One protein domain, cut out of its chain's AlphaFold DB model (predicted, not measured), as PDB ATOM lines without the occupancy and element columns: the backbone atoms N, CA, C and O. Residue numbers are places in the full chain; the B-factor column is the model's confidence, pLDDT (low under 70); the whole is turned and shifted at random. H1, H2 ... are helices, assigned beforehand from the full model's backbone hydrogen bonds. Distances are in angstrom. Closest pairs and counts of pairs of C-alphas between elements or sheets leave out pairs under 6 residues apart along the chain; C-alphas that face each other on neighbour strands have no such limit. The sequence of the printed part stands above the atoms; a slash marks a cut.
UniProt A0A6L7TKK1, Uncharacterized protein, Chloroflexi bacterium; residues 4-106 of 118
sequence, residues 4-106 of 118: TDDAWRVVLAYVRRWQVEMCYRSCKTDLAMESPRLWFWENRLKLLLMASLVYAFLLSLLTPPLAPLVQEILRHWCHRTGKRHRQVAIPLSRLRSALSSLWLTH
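This is residues 4 to 106 of the 118 residues of an uncharacterized protein of Chloroflexi bacterium (UniProt A0A6L7TKK1). A loose assembly of four helices, in which a long helix, H1, sticks out as an arm with residues 4 to 21 and has its other end near H2 and the first residue of H4. H2 is a second long helix, set steeply to H1; H4 begins beside H2 near residue 58 and runs away from it about perpendicular, H3 follows the last residue of H2 after a tight link and packs on H4 at a steep angle, and part of the long link between H3 and H4, residues 80 to 88, stands out as a loop. The printed part has 103 residues with four named helices, in the order H1, H2, H3, H4, and no named strand; the class is all helix. The whole is loose, with a radius of gyration of the C-alphas of 16.7 A, and only just elongated, spanning 53 by 35 by 24 A.

H1, residues 4 to 29, touches no helix. H1 and H2, residues 41 to 61, are close but not clearly touching: their closest C-alphas, of Cys 27 and Tyr 55, are 7.6 A apart, and they run opposite ways at a steep tilt of 51 degrees. H1 is also close to but not clearly touching H4, residues 92 to 105; the closest C-alphas, of Ser 26 and Leu 92, are 6.8 A apart, at a steep tilt of 46 degrees, the same way. H2 and H3, residues 67 to 77, are close but not clearly touching and about perpendicular at 73 degrees, the closest C-alphas being those of Leu 61 and Val 70, 7.0 A apart. H2 and H4 only just touch, with 3 pairs of C-alphas within 8 A, made by residue 58 of H2 and residues 92 to 96 of H4. Their closest C-alphas, of Leu 58 and Leu 92, are 7.1 A apart, and the helices are about perpendicular at 89 degrees. H3 and H4 touch with 11 such pairs, the closest C-alphas being those of Trp 77 and Ala 98, 5.1 A apart; they run the same way at a steep tilt of 63 degrees. H1 and H3 are apart. In H1, H2, H3 and H4 every O i to N i+4 pair is within hydrogen-bond range.

H1 begins at C-alpha 4, (-20.233, 2.927, -77.799), and measures 37.2 A from first to last C-alpha. H2 begins at C-alpha 41, (-14.941, 6.646, -28.184), and measures 30.5 A. H3 measures 15.3 A. H4 measures 20.2 A and ends at C-alpha 105, (-1.435, -24.063, -37.842).

The two C-alphas farthest apart, of Thr 4 and Trp 39, are 53.3 A apart. The printed part has no cut. The links from H1 to H2, 11 residues, and from H3 to H4, 14 residues, are long; the link from H2 to H3, 5 residues, is tight. Residues 4 to 21, 63 to 68 and 80 to 88 stand free. The mean pLDDT of the printed part is 78.3, and residues 79 to 91 and residue 93 are under 70.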
ATOM      1  N   THR A   4     -20.759   4.142 -78.435       85.69
ATOM      2  CA  THR A   4     -20.233   2.927 -77.799       85.69
ATOM      3  C   THR A   4     -19.283   3.242 -76.643       85.69
ATOM      4  O   THR A   4     -19.415   2.650 -75.569       85.69
ATOM      5  N   ASP A   5     -18.370   4.201 -76.815       87.38
ATOM      6  CA  ASP A   5     -17.410   4.576 -75.769       87.38
ATOM      7  C   ASP A   5     -18.110   5.243 -74.581       87.38
ATOM      8  O   ASP A   5     -17.818   4.937 -73.420       87.38
ATOM      9  N   ASP A   6     -19.098   6.095 -74.850       87.50
ATOM     10  CA  ASP A   6     -19.910   6.709 -73.799       87.50
ATOM     11  C   ASP A   6     -20.775   5.679 -73.057       87.50
ATOM     12  O   ASP A   6     -20.866   5.727 -71.826       87.50
ATOM     13  N   ALA A   7     -21.333   4.685 -73.757       88.25
ATOM     14  CA  ALA A   7     -22.023   3.570 -73.109       88.25
ATOM     15  C   ALA A   7     -21.077   2.777 -72.189       88.25
ATOM     16  O   ALA A   7     -21.440   2.442 -71.057       88.25
ATOM     17  N   TRP A   8     -19.835   2.537 -72.620       91.56
ATOM     18  CA  TRP A   8     -18.850   1.824 -71.810       91.56
ATOM     19  C   TRP A   8     -18.399   2.616 -70.584       91.56
ATOM     20  O   TRP A   8     -18.228   2.040 -69.508       91.56
ATOM     21  N   ARG A   9     -18.310   3.948 -70.678       89.56
ATOM     22  CA  ARG A   9     -18.057   4.816 -69.516       89.56
ATOM     23  C   ARG A   9     -19.140   4.680 -68.450       89.56
ATOM     24  O   ARG A   9     -18.810   4.585 -67.266       89.56
ATOM     25  N   VAL A  10     -20.413   4.621 -68.848       90.25
ATOM     26  CA  VAL A  10     -21.535   4.422 -67.915       90.25
ATOM     27  C   VAL A  10     -21.457   3.044 -67.254       90.25
ATOM     28  O   VAL A  10     -21.574   2.945 -66.031       90.25
ATOM     29  N   VAL A  11     -21.186   1.990 -68.029       90.12
ATOM     30  CA  VAL A  11     -21.019   0.628 -67.496       90.12
ATOM     31  C   VAL A  11     -19.863   0.570 -66.496       90.12
ATOM     32  O   VAL A  11     -20.038   0.077 -65.382       90.12
ATOM     33  N   LEU A  12     -18.697   1.124 -66.836       87.94
ATOM     34  CA  LEU A  12     -17.535   1.151 -65.944       87.94
ATOM     35  C   LEU A  12     -17.801   1.962 -64.667       87.94
ATOM     36  O   LEU A  12     -17.357   1.563 -63.587       87.94
ATOM     37  N   ALA A  13     -18.548   3.067 -64.757       87.31
ATOM     38  CA  ALA A  13     -18.970   3.837 -63.589       87.31
ATOM     39  C   ALA A  13     -19.891   3.016 -62.672       87.31
ATOM     40  O   ALA A  13     -19.702   3.005 -61.452       87.31
ATOM     41  N   TYR A  14     -20.836   2.269 -63.248       88.31
ATOM     42  CA  TYR A  14     -21.729   1.390 -62.495       88.31
ATOM     43  C   TYR A  14     -20.972   0.229 -61.834       88.31
ATOM     44  O   TYR A  14     -21.182  -0.063 -60.655       88.31
ATOM     45  N   VAL A  15     -20.016  -0.376 -62.545       83.25
ATOM     46  CA  VAL A  15     -19.131  -1.414 -61.995       83.25
ATOM     47  C   VAL A  15     -18.316  -0.873 -60.818       83.25
ATOM     48  O   VAL A  15     -18.257  -1.522 -59.773       83.25
ATOM     49  N   ARG A  16     -17.737   0.329 -60.931       80.19
ATOM     50  CA  ARG A  16     -17.010   0.974 -59.821       80.19
ATOM     51  C   ARG A  16     -17.904   1.243 -58.617       80.19
ATOM     52  O   ARG A  16     -17.496   0.987 -57.487       80.19
ATOM     53  N   ARG A  17     -19.132   1.721 -58.835       85.62
ATOM     54  CA  ARG A  17     -20.104   1.911 -57.751       85.62
ATOM     55  C   ARG A  17     -20.386   0.589 -57.034       85.62
ATOM     56  O   ARG A  17     -20.351   0.537 -55.807       85.62
ATOM     57  N   TRP A  18     -20.614  -0.479 -57.791       81.75
ATOM     58  CA  TRP A  18     -20.858  -1.802 -57.225       81.75
ATOM     59  C   TRP A  18     -19.666  -2.316 -56.406       81.75
ATOM     60  O   TRP A  18     -19.852  -2.879 -55.329       81.75
ATOM     61  N   GLN A  19     -18.430  -2.070 -56.855       79.25
ATOM     62  CA  GLN A  19     -17.225  -2.396 -56.078       79.25
ATOM     63  C   GLN A  19     -17.211  -1.693 -54.713       79.25
ATOM     64  O   GLN A  19     -16.870  -2.316 -53.706       79.25
ATOM     65  N   VAL A  20     -17.626  -0.425 -54.662       79.50
ATOM     66  CA  VAL A  20     -17.751   0.331 -53.409       79.50
ATOM     67  C   VAL A  20     -18.831  -0.275 -52.506       79.50
ATOM     68  O   VAL A  20     -18.586  -0.485 -51.322       79.50
ATOM     69  N   GLU A  21     -19.996  -0.638 -53.042       83.00
ATOM     70  CA  GLU A  21     -21.061  -1.292 -52.262       83.00
ATOM     71  C   GLU A  21     -20.626  -2.659 -51.703       83.00
ATOM     72  O   GLU A  21     -20.910  -2.980 -50.546       83.00
ATOM     73  N   MET A  22     -19.878  -3.450 -52.478       77.31
ATOM     74  CA  MET A  22     -19.313  -4.720 -52.003       77.31
ATOM     75  C   MET A  22     -18.276  -4.516 -50.892       77.31
ATOM     76  O   MET A  22     -18.264  -5.292 -49.934       77.31
ATOM     77  N   CYS A  23     -17.460  -3.460 -50.974       78.75
ATOM     78  CA  CYS A  23     -16.547  -3.047 -49.905       78.75
ATOM     79  C   CYS A  23     -17.320  -2.736 -48.615       78.75
ATOM     80  O   CYS A  23     -17.062  -3.352 -47.581       78.75
ATOM     81  N   TYR A  24     -18.336  -1.868 -48.684       76.38
ATOM     82  CA  TYR A  24     -19.165  -1.528 -47.523       76.38
ATOM     83  C   TYR A  24     -19.846  -2.752 -46.916       76.38
ATOM     84  O   TYR A  24     -19.829  -2.928 -45.696       76.38
ATOM     85  N   ARG A  25     -20.396  -3.637 -47.754       80.38
ATOM     86  CA  ARG A  25     -20.999  -4.890 -47.294       80.38
ATOM     87  C   ARG A  25     -19.982  -5.748 -46.551       80.38
ATOM     88  O   ARG A  25     -20.296  -6.219 -45.466       80.38
ATOM     89  N   SER A  26     -18.772  -5.900 -47.088       75.88
ATOM     90  CA  SER A  26     -17.706  -6.665 -46.439       75.88
ATOM     91  C   SER A  26     -17.273  -6.041 -45.109       75.88
ATOM     92  O   SER A  26     -17.131  -6.758 -44.123       75.88
ATOM     93  N   CYS A  27     -17.093  -4.722 -45.045       78.69
ATOM     94  CA  CYS A  27     -16.746  -4.019 -43.806       78.69
ATOM     95  C   CYS A  27     -17.829  -4.184 -42.727       78.69
ATOM     96  O   CYS A  27     -17.532  -4.372 -41.544       78.69
ATOM     97  N   LYS A  28     -19.098  -4.176 -43.139       76.25
ATOM     98  CA  LYS A  28     -20.245  -4.372 -42.255       76.25
ATOM     99  C   LYS A  28     -20.373  -5.817 -41.773       76.25
ATOM    100  O   LYS A  28     -20.449  -6.041 -40.570       76.25
ATOM    101  N   THR A  29     -20.414  -6.795 -42.681       76.38
ATOM    102  CA  THR A  29     -20.722  -8.194 -42.333       76.38
ATOM    103  C   THR A  29     -19.511  -8.974 -41.850       76.38
ATOM    104  O   THR A  29     -19.633  -9.766 -40.922       76.38
ATOM    105  N   ASP A  30     -18.345  -8.758 -42.460       73.94
ATOM    106  CA  ASP A  30     -17.176  -9.617 -42.241       73.94
ATOM    107  C   ASP A  30     -16.239  -9.052 -41.167       73.94
ATOM    108  O   ASP A  30     -15.542  -9.823 -40.506       73.94
ATOM    109  N   LEU A  31     -16.236  -7.723 -40.990       76.12
ATOM    110  CA  LEU A  31     -15.440  -6.995 -39.991       76.12
ATOM    111  C   LEU A  31     -16.286  -6.413 -38.846       76.12
ATOM    112  O   LEU A  31     -15.722  -5.860 -37.906       76.12
ATOM    113  N   ALA A  32     -17.618  -6.542 -38.909       79.00
ATOM    114  CA  ALA A  32     -18.553  -6.091 -37.877       79.00
ATOM    115  C   ALA A  32     -18.357  -4.622 -37.441       79.00
ATOM    116  O   ALA A  32     -18.621  -4.273 -36.288       79.00
ATOM    117  N   MET A  33     -17.926  -3.743 -38.361       80.94
ATOM    118  CA  MET A  33     -17.617  -2.334 -38.059       80.94
ATOM    119  C   MET A  33     -18.820  -1.538 -37.525       80.94
ATOM    120  O   MET A  33     -18.633  -0.517 -36.871       80.94
ATOM    121  N   GLU A  34     -20.050  -2.001 -37.769       79.44
ATOM    122  CA  GLU A  34     -21.279  -1.380 -37.256       79.44
ATOM    123  C   GLU A  34     -21.691  -1.867 -35.859       79.44
ATOM    124  O   GLU A  34     -22.616  -1.324 -35.263       79.44
ATOM    125  N   SER A  35     -21.036  -2.894 -35.311       79.31
ATOM    126  CA  SER A  35     -21.348  -3.434 -33.980       79.31
ATOM    127  C   SER A  35     -20.163  -3.425 -32.994       79.31
ATOM    128  O   SER A  35     -19.970  -4.413 -32.277       79.31
ATOM    129  N   PRO A  36     -19.362  -2.338 -32.888       78.06
ATOM    130  CA  PRO A  36     -18.302  -2.255 -31.895       78.06
ATOM    131  C   PRO A  36     -18.913  -2.082 -30.498       78.06
ATOM    132  O   PRO A  36     -19.397  -1.012 -30.135       78.06
ATOM    133  N   ARG A  37     -18.854  -3.133 -29.673       81.88
ATOM    134  CA  ARG A  37     -19.383  -3.147 -28.289       81.88
ATOM    135  C   ARG A  37     -18.519  -2.384 -27.270       81.88
ATOM    136  O   ARG A  37     -18.643  -2.594 -26.067       81.88
ATOM    137  N   LEU A  38     -17.617  -1.524 -27.734       83.75
ATOM    138  CA  LEU A  38     -16.758  -0.714 -26.870       83.75
ATOM    139  C   LEU A  38     -17.542   0.493 -26.359       83.75
ATOM    140  O   LEU A  38     -18.342   1.051 -27.097       83.75
ATOM    141  N   TRP A  39     -17.335   0.914 -25.118       79.81
ATOM    142  CA  TRP A  39     -18.057   2.059 -24.547       79.81
ATOM    143  C   TRP A  39     -17.360   3.391 -24.844       79.81
ATOM    144  O   TRP A  39     -18.014   4.351 -25.241       79.81
ATOM    145  N   PHE A  40     -16.031   3.420 -24.732       89.12
ATOM    146  CA  PHE A  40     -15.218   4.618 -24.953       89.12
ATOM    147  C   PHE A  40     -14.984   4.906 -26.437       89.12
ATOM    148  O   PHE A  40     -14.687   3.996 -27.221       89.12
ATOM    149  N   TRP A  41     -15.071   6.183 -26.805       86.31
ATOM    150  CA  TRP A  41     -14.941   6.646 -28.184       86.31
ATOM    151  C   TRP A  41     -13.542   6.399 -28.758       86.31
ATOM    152  O   TRP A  41     -13.406   5.874 -29.863       86.31
ATOM    153  N   GLU A  42     -12.495   6.665 -27.982       88.50
ATOM    154  CA  GLU A  42     -11.106   6.489 -28.410       88.50
ATOM    155  C   GLU A  42     -10.808   5.017 -28.715       88.50
ATOM    156  O   GLU A  42     -10.147   4.690 -29.700       88.50
ATOM    157  N   ASN A  43     -11.344   4.106 -27.899       86.06
ATOM    158  CA  ASN A  43     -11.167   2.671 -28.096       86.06
ATOM    159  C   ASN A  43     -11.951   2.171 -29.315       86.06
ATOM    160  O   ASN A  43     -11.447   1.314 -30.045       86.06
ATOM    161  N   ARG A  44     -13.140   2.731 -29.587       86.75
ATOM    162  CA  ARG A  44     -13.875   2.462 -30.835       86.75
ATOM    163  C   ARG A  44     -13.056   2.871 -32.055       86.75
ATOM    164  O   ARG A  44     -12.924   2.068 -32.975       86.75
ATOM    165  N   LEU A  45     -12.471   4.070 -32.051       87.25
ATOM    166  CA  LEU A  45     -11.642   4.548 -33.161       87.25
ATOM    167  C   LEU A  45     -10.406   3.669 -33.379       87.25
ATOM    168  O   LEU A  45     -10.121   3.298 -34.515       87.25
ATOM    169  N   LYS A  46      -9.713   3.270 -32.305       89.62
ATOM    170  CA  LYS A  46      -8.572   2.341 -32.394       89.62
ATOM    171  C   LYS A  46      -8.977   0.996 -33.000       89.62
ATOM    172  O   LYS A  46      -8.279   0.487 -33.873       89.62
ATOM    173  N   LEU A  47     -10.114   0.433 -32.580       87.38
ATOM    174  CA  LEU A  47     -10.629  -0.820 -33.139       87.38
ATOM    175  C   LEU A  47     -10.967  -0.683 -34.629       87.38
ATOM    176  O   LEU A  47     -10.584  -1.542 -35.420       87.38
ATOM    177  N   LEU A  48     -11.649   0.396 -35.018       87.00
ATOM    178  CA  LEU A  48     -11.992   0.657 -36.417       87.00
ATOM    179  C   LEU A  48     -10.746   0.865 -37.285       87.00
ATOM    180  O   LEU A  48     -10.719   0.388 -38.418       87.00
ATOM    181  N   LEU A  49      -9.703   1.504 -36.750       88.31
ATOM    182  CA  LEU A  49      -8.411   1.640 -37.424       88.31
ATOM    183  C   LEU A  49      -7.731   0.278 -37.629       88.31
ATOM    184  O   LEU A  49      -7.238  -0.014 -38.713       88.31
ATOM    185  N   MET A  50      -7.730  -0.592 -36.617       88.00
ATOM    186  CA  MET A  50      -7.200  -1.951 -36.777       88.00
ATOM    187  C   MET A  50      -8.001  -2.743 -37.818       88.00
ATOM    188  O   MET A  50      -7.424  -3.408 -38.676       88.00
ATOM    189  N   ALA A  51      -9.330  -2.633 -37.794       85.94
ATOM    190  CA  ALA A  51     -10.197  -3.291 -38.763       85.94
ATOM    191  C   ALA A  51      -9.972  -2.772 -40.198       85.94
ATOM    192  O   ALA A  51      -9.974  -3.567 -41.140       85.94
ATOM    193  N   SER A  52      -9.729  -1.470 -40.386       86.56
ATOM    194  CA  SER A  52      -9.427  -0.903 -41.707       86.56
ATOM    195  C   SER A  52      -8.054  -1.338 -42.227       86.56
ATOM    196  O   SER A  52      -7.931  -1.647 -43.411       86.56
ATOM    197  N   LEU A  53      -7.051  -1.463 -41.353       88.62
ATOM    198  CA  LEU A  53      -5.745  -2.036 -41.697       88.62
ATOM    199  C   LEU A  53      -5.861  -3.497 -42.146       88.62
ATOM    200  O   LEU A  53      -5.310  -3.870 -43.181       88.62
ATOM    201  N   VAL A  54      -6.623  -4.316 -41.414       85.00
ATOM    202  CA  VAL A  54      -6.894  -5.710 -41.802       85.00
ATOM    203  C   VAL A  54      -7.595  -5.762 -43.158       85.00
ATOM    204  O   VAL A  54      -7.225  -6.562 -44.012       85.00
ATOM    205  N   TYR A  55      -8.576  -4.889 -43.395       83.50
ATOM    206  CA  TYR A  55      -9.254  -4.808 -44.686       83.50
ATOM    207  C   TYR A  55      -8.296  -4.430 -45.828       83.50
ATOM    208  O   TYR A  55      -8.297  -5.084 -46.871       83.50
ATOM    209  N   ALA A  56      -7.440  -3.425 -45.624       85.50
ATOM    210  CA  ALA A  56      -6.437  -3.011 -46.603       85.50
ATOM    211  C   ALA A  56      -5.442  -4.138 -46.921       85.50
ATOM    212  O   ALA A  56      -5.098  -4.351 -48.083       85.50
ATOM    213  N   PHE A  57      -5.038  -4.908 -45.909       85.19
ATOM    214  CA  PHE A  57      -4.203  -6.094 -46.082       85.19
ATOM    215  C   PHE A  57      -4.912  -7.202 -46.879       85.19
ATOM    216  O   PHE A  57      -4.338  -7.778 -47.799       85.19
ATOM    217  N   LEU A  58      -6.186  -7.484 -46.596       82.69
ATOM    218  CA  LEU A  58      -6.952  -8.462 -47.378       82.69
ATOM    219  C   LEU A  58      -7.100  -8.029 -48.845       82.69
ATOM    220  O   LEU A  58      -7.063  -8.871 -49.742       82.69
ATOM    221  N   LEU A  59      -7.241  -6.724 -49.097       82.56
ATOM    222  CA  LEU A  59      -7.317  -6.181 -50.450       82.56
ATOM    223  C   LEU A  59      -5.967  -6.253 -51.177       82.56
ATOM    224  O   LEU A  59      -5.942  -6.568 -52.366       82.56
ATOM    225  N   SER A  60      -4.848  -6.019 -50.481       83.69
ATOM    226  CA  SER A  60      -3.511  -6.141 -51.077       83.69
ATOM    227  C   SER A  60      -3.191  -7.583 -51.485       83.69
ATOM    228  O   SER A  60      -2.561  -7.799 -52.520       83.69
ATOM    229  N   LEU A  61      -3.708  -8.580 -50.759       80.06
ATOM    230  CA  LEU A  61      -3.616  -9.995 -51.140       80.06
ATOM    231  C   LEU A  61      -4.438 -10.347 -52.387       80.06
ATOM    232  O   LEU A  61      -4.097 -11.284 -53.102       80.06
ATOM    233  N   LEU A  62      -5.499  -9.591 -52.679       79.06
ATOM    234  CA  LEU A  62      -6.324  -9.766 -53.880       79.06
ATOM    235  C   LEU A  62      -5.682  -9.189 -55.153       79.06
ATOM    236  O   LEU A  62      -6.292  -9.234 -56.223       79.06
ATOM    237  N   THR A  63      -4.465  -8.649 -55.061       79.75
ATOM    238  CA  THR A  63      -3.742  -8.139 -56.225       79.75
ATOM    239  C   THR A  63      -3.265  -9.278 -57.145       79.75
ATOM    240  O   THR A  63      -2.972 -10.382 -56.676       79.75
ATOM    241  N   PRO A  64      -3.141  -9.033 -58.468       76.62
ATOM    242  CA  PRO A  64      -2.741 -10.050 -59.445       76.62
ATOM    243  C   PRO A  64      -1.487 -10.877 -59.102       76.62
ATOM    244  O   PRO A  64      -1.539 -12.090 -59.304       76.62
ATOM    245  N   PRO A  65      -0.379 -10.306 -58.571       80.81
ATOM    246  CA  PRO A  65       0.822 -11.097 -58.282       80.81
ATOM    247  C   PRO A  65       0.621 -12.111 -57.147       80.81
ATOM    248  O   PRO A  65       1.266 -13.155 -57.135       80.81
ATOM    249  N   LEU A  66      -0.288 -11.830 -56.210       78.06
ATOM    250  CA  LEU A  66      -0.580 -12.673 -55.044       78.06
ATOM    251  C   LEU A  66      -1.777 -13.608 -55.273       78.06
ATOM    252  O   LEU A  66      -2.009 -14.525 -54.484       78.06
ATOM    253  N   ALA A  67      -2.499 -13.445 -56.384       78.38
ATOM    254  CA  ALA A  67      -3.623 -14.292 -56.766       78.38
ATOM    255  C   ALA A  67      -3.329 -15.812 -56.748       78.38
ATOM    256  O   ALA A  67      -4.168 -16.545 -56.211       78.38
ATOM    257  N   PRO A  68      -2.196 -16.336 -57.275       80.12
ATOM    258  CA  PRO A  68      -1.925 -17.775 -57.218       80.12
ATOM    259  C   PRO A  68      -1.713 -18.271 -55.781       80.12
ATOM    260  O   PRO A  68      -2.249 -19.315 -55.418       80.12
ATOM    261  N   LEU A  69      -1.021 -17.490 -54.943       81.31
ATOM    262  CA  LEU A  69      -0.821 -17.795 -53.523       81.31
ATOM    263  C   LEU A  69      -2.167 -17.870 -52.790       81.31
ATOM    264  O   LEU A  69      -2.447 -18.835 -52.082       81.31
ATOM    265  N   VAL A  70      -3.030 -16.875 -53.003       80.44
ATOM    266  CA  VAL A  70      -4.372 -16.840 -52.413       80.44
ATOM    267  C   VAL A  70      -5.204 -18.042 -52.857       80.44
ATOM    268  O   VAL A  70      -5.894 -18.644 -52.033       80.44
ATOM    269  N   GLN A  71      -5.137 -18.430 -54.133       78.81
ATOM    270  CA  GLN A  71      -5.835 -19.626 -54.601       78.81
ATOM    271  C   GLN A  71      -5.330 -20.899 -53.924       78.81
ATOM    272  O   GLN A  71      -6.153 -21.753 -53.595       78.81
ATOM    273  N   GLU A  72      -4.026 -21.027 -53.695       80.62
ATOM    274  CA  GLU A  72      -3.447 -22.201 -53.040       80.62
ATOM    275  C   GLU A  72      -3.861 -22.284 -51.567       80.62
ATOM    276  O   GLU A  72      -4.362 -23.314 -51.113       80.62
ATOM    277  N   ILE A  73      -3.794 -21.161 -50.844       79.94
ATOM    278  CA  ILE A  73      -4.270 -21.059 -49.457       79.94
ATOM    279  C   ILE A  73      -5.756 -21.426 -49.372       79.94
ATOM    280  O   ILE A  73      -6.161 -22.193 -48.499       79.94
ATOM    281  N   LEU A  74      -6.580 -20.917 -50.294       78.56
ATOM    282  CA  LEU A  74      -8.003 -21.246 -50.338       78.56
ATOM    283  C   LEU A  74      -8.247 -22.723 -50.669       78.56
ATOM    284  O   LEU A  74      -9.170 -23.306 -50.111       78.56
ATOM    285  N   ARG A  75      -7.447 -23.350 -51.539       77.94
ATOM    286  CA  ARG A  75      -7.573 -24.786 -51.845       77.94
ATOM    287  C   ARG A  75      -7.239 -25.661 -50.644       77.94
ATOM    288  O   ARG A  75      -7.933 -26.658 -50.441       77.94
ATOM    289  N   HIS A  76      -6.213 -25.279 -49.888       79.06
ATOM    290  CA  HIS A  76      -5.689 -26.049 -48.766       79.06
ATOM    291  C   HIS A  76      -6.537 -25.882 -47.495       79.06
ATOM    292  O   HIS A  76      -6.932 -26.865 -46.879       79.06
ATOM    293  N   TRP A  77      -6.884 -24.642 -47.136       72.69
ATOM    294  CA  TRP A  77      -7.542 -24.304 -45.862       72.69
ATOM    295  C   TRP A  77      -9.039 -23.999 -45.983       72.69
ATOM    296  O   TRP A  77      -9.737 -23.845 -44.985       72.69
ATOM    297  N   CYS A  78      -9.559 -23.889 -47.204       70.50
ATOM    298  CA  CYS A  78     -10.975 -23.662 -47.494       70.50
ATOM    299  C   CYS A  78     -11.418 -24.538 -48.672       70.50
ATOM    300  O   CYS A  78     -11.980 -24.049 -49.661       70.50
ATOM    301  N   HIS A  79     -11.143 -25.842 -48.572       59.88
ATOM    302  CA  HIS A  79     -11.434 -26.803 -49.629       59.88
ATOM    303  C   HIS A  79     -12.907 -26.719 -50.056       59.88
ATOM    304  O   HIS A  79     -13.814 -26.773 -49.224       59.88
ATOM    305  N   ARG A  80     -13.164 -26.534 -51.360       61.28
ATOM    306  CA  ARG A  80     -14.527 -26.329 -51.868       61.28
ATOM    307  C   ARG A  80     -14.896 -27.277 -53.000       61.28
ATOM    308  O   ARG A  80     -14.470 -27.121 -54.142       61.28
ATOM    309  N   THR A  81     -15.803 -28.186 -52.676       45.09
ATOM    310  CA  THR A  81     -16.557 -29.071 -53.563       45.09
ATOM    311  C   THR A  81     -17.764 -28.313 -54.142       45.09
ATOM    312  O   THR A  81     -18.807 -28.204 -53.507       45.09
ATOM    313  N   GLY A  82     -17.646 -27.729 -55.345       51.31
ATOM    314  CA  GLY A  82     -18.821 -27.206 -56.070       51.31
ATOM    315  C   GLY A  82     -18.545 -26.186 -57.185       51.31
ATOM    316  O   GLY A  82     -18.110 -25.064 -56.930       51.31
ATOM    317  N   LYS A  83     -18.896 -26.541 -58.433       51.09
ATOM    318  CA  LYS A  83     -18.654 -25.751 -59.664       51.09
ATOM    319  C   LYS A  83     -19.298 -24.346 -59.676       51.09
ATOM    320  O   LYS A  83     -18.712 -23.429 -60.240       51.09
ATOM    321  N   ARG A  84     -20.454 -24.145 -59.022       48.47
ATOM    322  CA  ARG A  84     -21.228 -22.875 -59.039       48.47
ATOM    323  C   ARG A  84     -20.541 -21.685 -58.365       48.47
ATOM    324  O   ARG A  84     -20.894 -20.542 -58.617       48.47
ATOM    325  N   HIS A  85     -19.562 -21.935 -57.506       48.44
ATOM    326  CA  HIS A  85     -18.955 -20.894 -56.681       48.44
ATOM    327  C   HIS A  85     -17.582 -20.414 -57.158       48.44
ATOM    328  O   HIS A  85     -17.003 -19.536 -56.526       48.44
ATOM    329  N   ARG A  86     -17.072 -20.972 -58.262       49.00
ATOM    330  CA  ARG A  86     -15.781 -20.603 -58.861       49.00
ATOM    331  C   ARG A  86     -15.847 -19.295 -59.667       49.00
ATOM    332  O   ARG A  86     -14.812 -18.715 -59.954       49.00
ATOM    333  N   GLN A  87     -17.060 -18.858 -60.020       44.94
ATOM    334  CA  GLN A  87     -17.341 -17.682 -60.858       44.94
ATOM    335  C   GLN A  87     -17.864 -16.471 -60.067       44.94
ATOM    336  O   GLN A  87     -17.989 -15.384 -60.618       44.94
ATOM    337  N   VAL A  88     -18.183 -16.644 -58.780       51.78
ATOM    338  CA  VAL A  88     -18.680 -15.562 -57.920       51.78
ATOM    339  C   VAL A  88     -17.499 -14.959 -57.170       51.78
ATOM    340  O   VAL A  88     -16.686 -15.715 -56.633       51.78
ATOM    341  N   ALA A  89     -17.427 -13.622 -57.121       55.34
ATOM    342  CA  ALA A  89     -16.428 -12.877 -56.357       55.34
ATOM    343  C   ALA A  89     -16.218 -13.530 -54.983       55.34
ATOM    344  O   ALA A  89     -17.175 -13.770 -54.240       55.34
ATOM    345  N   ILE A  90     -14.969 -13.897 -54.692       59.06
ATOM    346  CA  ILE A  90     -14.605 -14.580 -53.453       59.06
ATOM    347  C   ILE A  90     -14.950 -13.624 -52.305       59.06
ATOM    348  O   ILE A  90     -14.373 -12.539 -52.245       59.06
ATOM    349  N   PRO A  91     -15.886 -13.976 -51.407       65.31
ATOM    350  CA  PRO A  91     -16.199 -13.107 -50.286       65.31
ATOM    351  C   PRO A  91     -14.970 -13.046 -49.372       65.31
ATOM    352  O   PRO A  91     -14.412 -14.088 -49.014       65.31
ATOM    353  N   LEU A  92     -14.528 -11.829 -49.039       70.62
ATOM    354  CA  LEU A  92     -13.314 -11.549 -48.260       70.62
ATOM    355  C   LEU A  92     -13.290 -12.300 -46.915       70.62
ATOM    356  O   LEU A  92     -12.229 -12.731 -46.467       70.62
ATOM    357  N   SER A  93     -14.455 -12.579 -46.325       69.94
ATOM    358  CA  SER A  93     -14.635 -13.488 -45.180       69.94
ATOM    359  C   SER A  93     -13.978 -14.857 -45.338       69.94
ATOM    360  O   SER A  93     -13.496 -15.418 -44.352       69.94
ATOM    361  N   ARG A  94     -13.943 -15.429 -46.545       73.88
ATOM    362  CA  ARG A  94     -13.298 -16.733 -46.768       73.88
ATOM    363  C   ARG A  94     -11.793 -16.631 -46.767       73.88
ATOM    364  O   ARG A  94     -11.149 -17.473 -46.154       73.88
ATOM    365  N   LEU A  95     -11.249 -15.594 -47.402       77.94
ATOM    366  CA  LEU A  95      -9.818 -15.316 -47.332       77.94
ATOM    367  C   LEU A  95      -9.398 -15.132 -45.871       77.94
ATOM    368  O   LEU A  95      -8.455 -15.769 -45.419       77.94
ATOM    369  N   ARG A  96     -10.178 -14.359 -45.106       79.31
ATOM    370  CA  ARG A  96      -9.984 -14.185 -43.663       79.31
ATOM    371  C   ARG A  96     -10.007 -15.516 -42.903       79.31
ATOM    372  O   ARG A  96      -9.158 -15.739 -42.049       79.31
ATOM    373  N   SER A  97     -10.958 -16.401 -43.199       78.19
ATOM    374  CA  SER A  97     -11.093 -17.696 -42.509       78.19
ATOM    375  C   SER A  97      -9.952 -18.665 -42.849       78.19
ATOM    376  O   SER A  97      -9.421 -19.331 -41.961       78.19
ATOM    377  N   ALA A  98      -9.530 -18.701 -44.116       83.00
ATOM    378  CA  ALA A  98      -8.386 -19.491 -44.558       83.00
ATOM    379  C   ALA A  98      -7.086 -19.002 -43.904       83.00
ATOM    380  O   ALA A  98      -6.330 -19.805 -43.368       83.00
ATOM    381  N   LEU A  99      -6.875 -17.683 -43.864       81.56
ATOM    382  CA  LEU A  99      -5.746 -17.076 -43.166       81.56
ATOM    383  C   LEU A  99      -5.778 -17.353 -41.659       81.56
ATOM    384  O   LEU A  99      -4.752 -17.682 -41.080       81.56
ATOM    385  N   SER A 100      -6.951 -17.283 -41.023       83.00
ATOM    386  CA  SER A 100      -7.099 -17.644 -39.610       83.00
ATOM    387  C   SER A 100      -6.669 -19.090 -39.351       83.00
ATOM    388  O   SER A 100      -5.998 -19.357 -38.363       83.00
ATOM    389  N   SER A 101      -7.031 -20.015 -40.242       82.12
ATOM    390  CA  SER A 101      -6.659 -21.431 -40.122       82.12
ATOM    391  C   SER A 101      -5.161 -21.646 -40.365       82.12
ATOM    392  O   SER A 101      -4.511 -22.397 -39.638       82.12
ATOM    393  N   LEU A 102      -4.592 -20.923 -41.335       83.00
ATOM    394  CA  LEU A 102      -3.155 -20.897 -41.599       83.00
ATOM    395  C   LEU A 102      -2.376 -20.425 -40.363       83.00
ATOM    396  O   LEU A 102      -1.438 -21.103 -39.957       83.00
ATOM    397  N   TRP A 103      -2.784 -19.311 -39.748       81.06
ATOM    398  CA  TRP A 103      -2.128 -18.748 -38.562       81.06
ATOM    399  C   TRP A 103      -2.262 -19.615 -37.312       81.06
ATOM    400  O   TRP A 103      -1.354 -19.622 -36.488       81.06
ATOM    401  N   LEU A 104      -3.365 -20.354 -37.167       82.19
ATOM    402  CA  LEU A 104      -3.515 -21.339 -36.093       82.19
ATOM    403  C   LEU A 104      -2.602 -22.555 -36.291       82.19
ATOM    404  O   LEU A 104      -2.166 -23.161 -35.322       82.19
ATOM    405  N   THR A 105      -2.308 -22.918 -37.538       82.62
ATOM    406  CA  THR A 105      -1.435 -24.063 -37.842       82.62
ATOM    407  C   THR A 105       0.039 -23.675 -37.779       82.62
ATOM    408  O   THR A 105       0.867 -24.423 -37.272       82.62
ATOM    409  N   HIS A 106       0.367 -22.488 -38.282       76.81
ATOM    410  CA  HIS A 106       1.707 -21.923 -38.284       76.81
ATOM    411  C   HIS A 106       1.681 -20.677 -37.410       76.81
ATOM    412  O   HIS A 106       1.555 -19.553 -37.906       76.81
TER     413      HIS A 106